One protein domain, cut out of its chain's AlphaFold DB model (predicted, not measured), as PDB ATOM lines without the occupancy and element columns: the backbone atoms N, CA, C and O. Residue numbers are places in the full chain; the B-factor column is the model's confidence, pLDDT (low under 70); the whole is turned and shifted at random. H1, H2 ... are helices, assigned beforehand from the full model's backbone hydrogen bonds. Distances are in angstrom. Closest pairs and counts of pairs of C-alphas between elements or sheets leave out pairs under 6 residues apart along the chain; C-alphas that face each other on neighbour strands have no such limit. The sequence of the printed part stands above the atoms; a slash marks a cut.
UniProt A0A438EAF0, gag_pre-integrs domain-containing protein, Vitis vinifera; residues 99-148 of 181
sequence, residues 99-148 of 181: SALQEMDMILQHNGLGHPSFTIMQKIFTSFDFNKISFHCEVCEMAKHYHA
ATOM      1  N   SER A  99    -441.955 290.238  87.555       58.53
ATOM      2  CA  SER A  99    -441.694 291.658  87.278       58.53
ATOM      3  C   SER A  99    -441.357 291.924  85.806       58.53
ATOM      4  O   SER A  99    -441.899 292.853  85.218       58.53
ATOM      5  N   ALA A 100    -440.561 291.054  85.175       58.38
ATOM      6  CA  ALA A 100    -440.187 291.175  83.761       58.38
ATOM      7  C   ALA A 100    -441.381 291.070  82.791       58.38
ATOM      8  O   ALA A 100    -441.359 291.646  81.708       58.38
ATOM      9  N   LEU A 101    -442.436 290.337  83.160       61.44
ATOM     10  CA  LEU A 101    -443.648 290.242  82.339       61.44
ATOM     11  C   LEU A 101    -444.560 291.453  82.537       61.44
ATOM     12  O   LEU A 101    -445.184 291.909  81.584       61.44
ATOM     13  N   GLN A 102    -444.586 291.999  83.751       66.56
ATOM     14  CA  GLN A 102    -445.311 293.226  84.070       66.56
ATOM     15  C   GLN A 102    -444.717 294.437  83.337       66.56
ATOM     16  O   GLN A 102    -445.451 295.275  82.819       66.56
ATOM     17  N   GLU A 103    -443.388 294.488  83.241       70.75
ATOM     18  CA  GLU A 103    -442.666 295.491  82.463       70.75
ATOM     19  C   GLU A 103    -443.027 295.433  80.975       70.75
ATOM     20  O   GLU A 103    -443.359 296.456  80.379       70.75
ATOM     21  N   MET A 104    -443.036 294.235  80.384       67.88
ATOM     22  CA  MET A 104    -443.385 294.039  78.971       67.88
ATOM     23  C   MET A 104    -444.842 294.389  78.666       67.88
ATOM     24  O   MET A 104    -445.117 295.034  77.652       67.88
ATOM     25  N   ASP A 105    -445.775 294.013  79.540       70.62
ATOM     26  CA  ASP A 105    -447.181 294.390  79.388       70.62
ATOM     27  C   ASP A 105    -447.376 295.898  79.486       70.62
ATOM     28  O   ASP A 105    -448.131 296.482  78.713       70.62
ATOM     29  N   MET A 106    -446.673 296.559  80.398       75.19
ATOM     30  CA  MET A 106    -446.724 298.008  80.505       75.19
ATOM     31  C   MET A 106    -446.086 298.678  79.272       75.19
ATOM     32  O   MET A 106    -446.677 299.614  78.739       75.19
ATOM     33  N   ILE A 107    -444.968 298.174  78.731       74.88
ATOM     34  CA  ILE A 107    -444.416 298.646  77.443       74.88
ATOM     35  C   ILE A 107    -445.458 298.510  76.324       74.88
ATOM     36  O   ILE A 107    -445.628 299.413  75.503       74.88
ATOM     37  N   LEU A 108    -446.188 297.396  76.296       73.19
ATOM     38  CA  LEU A 108    -447.227 297.166  75.305       73.19
ATOM     39  C   LEU A 108    -448.389 298.144  75.454       73.19
ATOM     40  O   LEU A 108    -448.802 298.743  74.465       73.19
ATOM     41  N   GLN A 109    -448.921 298.305  76.665       74.19
ATOM     42  CA  GLN A 109    -450.017 299.235  76.917       74.19
ATOM     43  C   GLN A 109    -449.589 300.673  76.605       74.19
ATOM     44  O   GLN A 109    -450.368 301.441  76.047       74.19
ATOM     45  N   HIS A 110    -448.336 301.028  76.891       81.81
ATOM     46  CA  HIS A 110    -447.780 302.326  76.539       81.81
ATOM     47  C   HIS A 110    -447.738 302.545  75.018       81.81
ATOM     48  O   HIS A 110    -448.262 303.537  74.517       81.81
ATOM     49  N   ASN A 111    -447.158 301.611  74.262       76.25
ATOM     50  CA  ASN A 111    -447.053 301.744  72.808       76.25
ATOM     51  C   ASN A 111    -448.432 301.658  72.128       76.25
ATOM     52  O   ASN A 111    -448.734 302.435  71.226       76.25
ATOM     53  N   GLY A 112    -449.290 300.740  72.580       71.81
ATOM     54  CA  GLY A 112    -450.616 300.497  72.010       71.81
ATOM     55  C   GLY A 112    -451.609 301.640  72.231       71.81
ATOM     56  O   GLY A 112    -452.475 301.857  71.388       71.81
ATOM     57  N   LEU A 113    -451.470 302.400  73.322       76.06
ATOM     58  CA  LEU A 113    -452.301 303.577  73.607       76.06
ATOM     59  C   LEU A 113    -451.743 304.884  73.024       76.06
ATOM     60  O   LEU A 113    -452.304 305.947  73.283       76.06
ATOM     61  N   GLY A 114    -450.654 304.827  72.254       81.19
ATOM     62  CA  GLY A 114    -450.064 306.017  71.643       81.19
ATOM     63  C   GLY A 114    -449.236 306.847  72.620       81.19
ATOM     64  O   GLY A 114    -449.365 308.066  72.662       81.19
ATOM     65  N   HIS A 115    -448.372 306.189  73.394       84.31
ATOM     66  CA  HIS A 115    -447.397 306.831  74.275       84.31
ATOM     67  C   HIS A 115    -447.996 307.725  75.386       84.31
ATOM     68  O   HIS A 115    -447.539 308.856  75.589       84.31
ATOM     69  N   PRO A 116    -448.999 307.253  76.157       82.31
ATOM     70  CA  PRO A 116    -449.529 308.010  77.282       82.31
ATOM     71  C   PRO A 116    -448.444 308.243  78.340       82.31
ATOM     72  O   PRO A 116    -447.548 307.419  78.548       82.31
ATOM     73  N   SER A 117    -448.549 309.364  79.055       82.62
ATOM     74  CA  SER A 117    -447.637 309.648  80.158       82.62
ATOM     75  C   SER A 117    -447.763 308.597  81.264       82.62
ATOM     76  O   SER A 117    -448.822 307.999  81.474       82.62
ATOM     77  N   PHE A 118    -446.681 308.404  82.015       81.19
ATOM     78  CA  PHE A 118    -446.637 307.452  83.126       81.19
ATOM     79  C   PHE A 118    -447.770 307.680  84.142       81.19
ATOM     80  O   PHE A 118    -448.430 306.740  84.574       81.19
ATOM     81  N   THR A 119    -448.075 308.942  84.448       81.62
ATOM     82  CA  THR A 119    -449.173 309.325  85.346       81.62
ATOM     83  C   THR A 119    -450.548 308.911  84.812       81.62
ATOM     84  O   THR A 119    -451.431 308.560  85.592       81.62
ATOM     85  N   ILE A 120    -450.752 308.950  83.492       81.56
ATOM     86  CA  ILE A 120    -451.995 308.488  82.861       81.56
ATOM     87  C   ILE A 120    -452.071 306.961  82.927       81.56
ATOM     88  O   ILE A 120    -453.107 306.424  83.313       81.56
ATOM     89  N   MET A 121    -450.971 306.258  82.641       80.69
ATOM     90  CA  MET A 121    -450.927 304.798  82.762       80.69
ATOM     91  C   MET A 121    -451.223 304.318  84.182       80.69
ATOM     92  O   MET A 121    -451.980 303.367  84.340       80.69
ATOM     93  N   GLN A 122    -450.712 305.008  85.205       81.44
ATOM     94  CA  GLN A 122    -450.983 304.670  86.604       81.44
ATOM     95  C   GLN A 122    -452.469 304.745  86.963       81.44
ATOM     96  O   GLN A 122    -452.961 303.945  87.755       81.44
ATOM     97  N   LYS A 123    -453.200 305.681  86.351       79.19
ATOM     98  CA  LYS A 123    -454.647 305.825  86.551       79.19
ATOM     99  C   LYS A 123    -455.452 304.771  85.795       79.19
ATOM    100  O   LYS A 123    -456.488 304.343  86.290       79.19
ATOM    101  N   ILE A 124    -455.000 304.381  84.604       75.69
ATOM    102  CA  ILE A 124    -455.709 303.417  83.750       75.69
ATOM    103  C   ILE A 124    -455.455 301.975  84.216       75.69
ATOM    104  O   ILE A 124    -456.365 301.151  84.174       75.69
ATOM    105  N   PHE A 125    -454.245 301.668  84.686       74.38
ATOM    106  CA  PHE A 125    -453.810 300.305  84.988       74.38
ATOM    107  C   PHE A 125    -453.401 300.145  86.450       74.38
ATOM    108  O   PHE A 125    -452.224 300.045  86.779       74.38
ATOM    109  N   THR A 126    -454.382 300.048  87.341       68.00
ATOM    110  CA  THR A 126    -454.154 299.855  88.785       68.00
ATOM    111  C   THR A 126    -453.520 298.505  89.144       68.00
ATOM    112  O   THR A 126    -453.058 298.318  90.264       68.00
ATOM    113  N   SER A 127    -453.479 297.564  88.198       66.69
ATOM    114  CA  SER A 127    -452.884 296.233  88.351       66.69
ATOM    115  C   SER A 127    -451.357 296.206  88.222       66.69
ATOM    116  O   SER A 127    -450.747 295.164  88.476       66.69
ATOM    117  N   PHE A 128    -450.725 297.302  87.791       69.19
ATOM    118  CA  PHE A 128    -449.272 297.372  87.667       69.19
ATOM    119  C   PHE A 128    -448.613 297.955  88.920       69.19
ATOM    120  O   PHE A 128    -449.030 298.988  89.443       69.19
ATOM    121  N   ASP A 129    -447.541 297.309  89.385       73.44
ATOM    122  CA  ASP A 129    -446.680 297.835  90.445       73.44
ATOM    123  C   ASP A 129    -445.614 298.736  89.818       73.44
ATOM    124  O   ASP A 129    -444.472 298.345  89.576       73.44
ATOM    125  N   PHE A 130    -446.025 299.966  89.526       73.75
ATOM    126  CA  PHE A 130    -445.197 300.987  88.887       73.75
ATOM    127  C   PHE A 130    -443.911 301.332  89.659       73.75
ATOM    128  O   PHE A 130    -442.994 301.887  89.064       73.75
ATOM    129  N   ASN A 131    -443.810 300.998  90.953       72.94
ATOM    130  CA  ASN A 131    -442.601 301.251  91.745       72.94
ATOM    131  C   ASN A 131    -441.494 300.218  91.488       72.94
ATOM    132  O   ASN A 131    -440.325 300.498  91.738       72.94
ATOM    133  N   LYS A 132    -441.850 299.018  91.014       67.88
ATOM    134  CA  LYS A 132    -440.898 297.928  90.750       67.88
ATOM    135  C   LYS A 132    -440.449 297.850  89.294       67.88
ATOM    136  O   LYS A 132    -439.610 297.012  88.970       67.88
ATOM    137  N   ILE A 133    -441.018 298.681  88.427       68.00
ATOM    138  CA  ILE A 133    -440.835 298.601  86.980       68.00
ATOM    139  C   ILE A 133    -440.115 299.858  86.495       68.00
ATOM    140  O   ILE A 133    -440.667 300.957  86.538       68.00
ATOM    141  N   SER A 134    -438.890 299.700  85.991       68.00
ATOM    142  CA  SER A 134    -438.165 300.787  85.332       68.00
ATOM    143  C   SER A 134    -438.633 300.922  83.884       68.00
ATOM    144  O   SER A 134    -438.128 300.247  82.992       68.00
ATOM    145  N   PHE A 135    -439.615 301.785  83.634       73.19
ATOM    146  CA  PHE A 135    -440.106 302.014  82.279       73.19
ATOM    147  C   PHE A 135    -439.256 303.028  81.509       73.19
ATOM    148  O   PHE A 135    -439.121 304.174  81.940       73.19
ATOM    149  N   HIS A 136    -438.780 302.649  80.322       75.19
ATOM    150  CA  HIS A 136    -438.094 303.559  79.412       75.19
ATOM    151  C   HIS A 136    -438.610 303.415  77.976       75.19
ATOM    152  O   HIS A 136    -438.686 302.313  77.435       75.19
ATOM    153  N   CYS A 137    -438.969 304.539  77.354       81.56
ATOM    154  CA  CYS A 137    -439.414 304.592  75.968       81.56
ATOM    155  C   CYS A 137    -438.607 305.648  75.219       81.56
ATOM    156  O   CYS A 137    -438.787 306.843  75.450       81.56
ATOM    157  N   GLU A 138    -437.763 305.187  74.300       80.75
ATOM    158  CA  GLU A 138    -436.878 306.024  73.485       80.75
ATOM    159  C   GLU A 138    -437.665 307.078  72.690       80.75
ATOM    160  O   GLU A 138    -437.312 308.253  72.691       80.75
ATOM    161  N   VAL A 139    -438.811 306.703  72.105       80.06
ATOM    162  CA  VAL A 139    -439.689 307.634  71.370       80.06
ATOM    163  C   VAL A 139    -440.182 308.768  72.277       80.06
ATOM    164  O   VAL A 139    -440.156 309.936  71.888       80.06
ATOM    165  N   CYS A 140    -440.606 308.448  73.502       81.62
ATOM    166  CA  CYS A 140    -441.046 309.457  74.465       81.62
ATOM    167  C   CYS A 140    -439.904 310.319  74.984       81.62
ATOM    168  O   CYS A 140    -440.111 311.501  75.251       81.62
ATOM    169  N   GLU A 141    -438.725 309.740  75.182       81.38
ATOM    170  CA  GLU A 141    -437.545 310.487  75.597       81.38
ATOM    171  C   GLU A 141    -437.131 311.478  74.508       81.38
ATOM    172  O   GLU A 141    -437.035 312.678  74.769       81.38
ATOM    173  N   MET A 142    -437.026 311.024  73.259       77.25
ATOM    174  CA  MET A 142    -436.750 311.882  72.107       77.25
ATOM    175  C   MET A 142    -437.788 313.002  71.955       77.25
ATOM    176  O   MET A 142    -437.422 314.154  71.720       77.25
ATOM    177  N   ALA A 143    -439.077 312.700  72.145       72.94
ATOM    178  CA  ALA A 143    -440.139 313.704  72.098       72.94
ATOM    179  C   ALA A 143    -440.006 314.768  73.205       72.94
ATOM    180  O   ALA A 143    -440.301 315.939  72.966       72.94
ATOM    181  N   LYS A 144    -439.525 314.394  74.399       73.44
ATOM    182  CA  LYS A 144    -439.239 315.349  75.485       73.44
ATOM    183  C   LYS A 144    -438.057 316.257  75.151       73.44
ATOM    184  O   LYS A 144    -438.103 317.438  75.478       73.44
ATOM    185  N   HIS A 145    -437.024 315.731  74.490       69.06
ATOM    186  CA  HIS A 145    -435.851 316.516  74.097       69.06
ATOM    187  C   HIS A 145    -436.123 317.483  72.937       69.06
ATOM    188  O   HIS A 145    -435.505 318.542  72.877       69.06
ATOM    189  N   TYR A 146    -437.052 317.156  72.032       60.72
ATOM    190  CA  TYR A 146    -437.356 317.991  70.864       60.72
ATOM    191  C   TYR A 146    -438.275 319.188  71.162       60.72
ATOM    192  O   TYR A 146    -438.552 319.996  70.276       60.72
ATOM    193  N   HIS A 147    -438.735 319.353  72.404       58.25
ATOM    194  CA  HIS A 147    -439.448 320.562  72.801       58.25
ATOM    195  C   HIS A 147    -438.460 321.725  72.962       58.25
ATOM    196  O   HIS A 147    -438.100 322.127  74.066       58.25
ATOM    197  N   ALA A 148    -438.041 322.304  71.836       58.97
ATOM    198  CA  ALA A 148    -437.608 323.689  71.833       58.97
ATOM    199  C   ALA A 148    -438.790 324.515  72.353       58.97
ATOM    200  O   ALA A 148    -439.860 324.558  71.740       58.97
TER     201      ALA A 148
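This is residues 99 to 148 of the 181 residues of the protein "gag_pre-integrs domain-containing protein" of Vitis vinifera (UniProt A0A438EAF0). Two helices, H1 and the shorter H2, stand crosswise and close together in a small body, and a long unnamed stretch, residues 125 to 137, folds back past H1 and leads to H3. The end of the printed part, residues 141 to 148, sticks out as an arm that makes the length of the outline. The printed part has 50 residues with three named helices, H1, H2 and H3 in chain order, and no named strand; its class is all helix. It is only just compact, close to loose, with a radius of gyration of the C-alphas of 11.2 A, and its C-alphas span 35 by 20 by 19 A.

H1, the longest helix, is residues 99 to 112, 19.8 A from C-alpha 99 at (-441.694, 291.658, 87.278) to C-alpha 112 at (-450.616, 300.497, 72.010). H2 is residues 118 to 124, 9.9 A long. H3 is residues 138 to 145, 10.6 A long, with C-alpha 145 at (-435.851, 316.516, 74.097).

H1 and H2 are close but not clearly touching; their closest C-alphas, those of His 110 and Met 121, are 7.4 A apart. Their lines are about perpendicular, at 89 degrees. H3 is apart from H1 and from H2. In H1, H2 and H3 every O i to N i+4 pair is within hydrogen-bond range.

The C-alphas of Ser 99 and Ala 148, the two farthest apart, are 35.8 A apart. Residues 141 to 148, of which 141 to 145 belong to H3, stand free; the body without them spans 22 by 19 by 15 A. The link from H1 to H2 is tight, and that from H2 to H3 is long, with 13 residues. The printed part has no cut. Its mean pLDDT is 73.5, and residues 99 to 102, 104, 126 to 128, 132 to 134 and 145 to 148 are under 70.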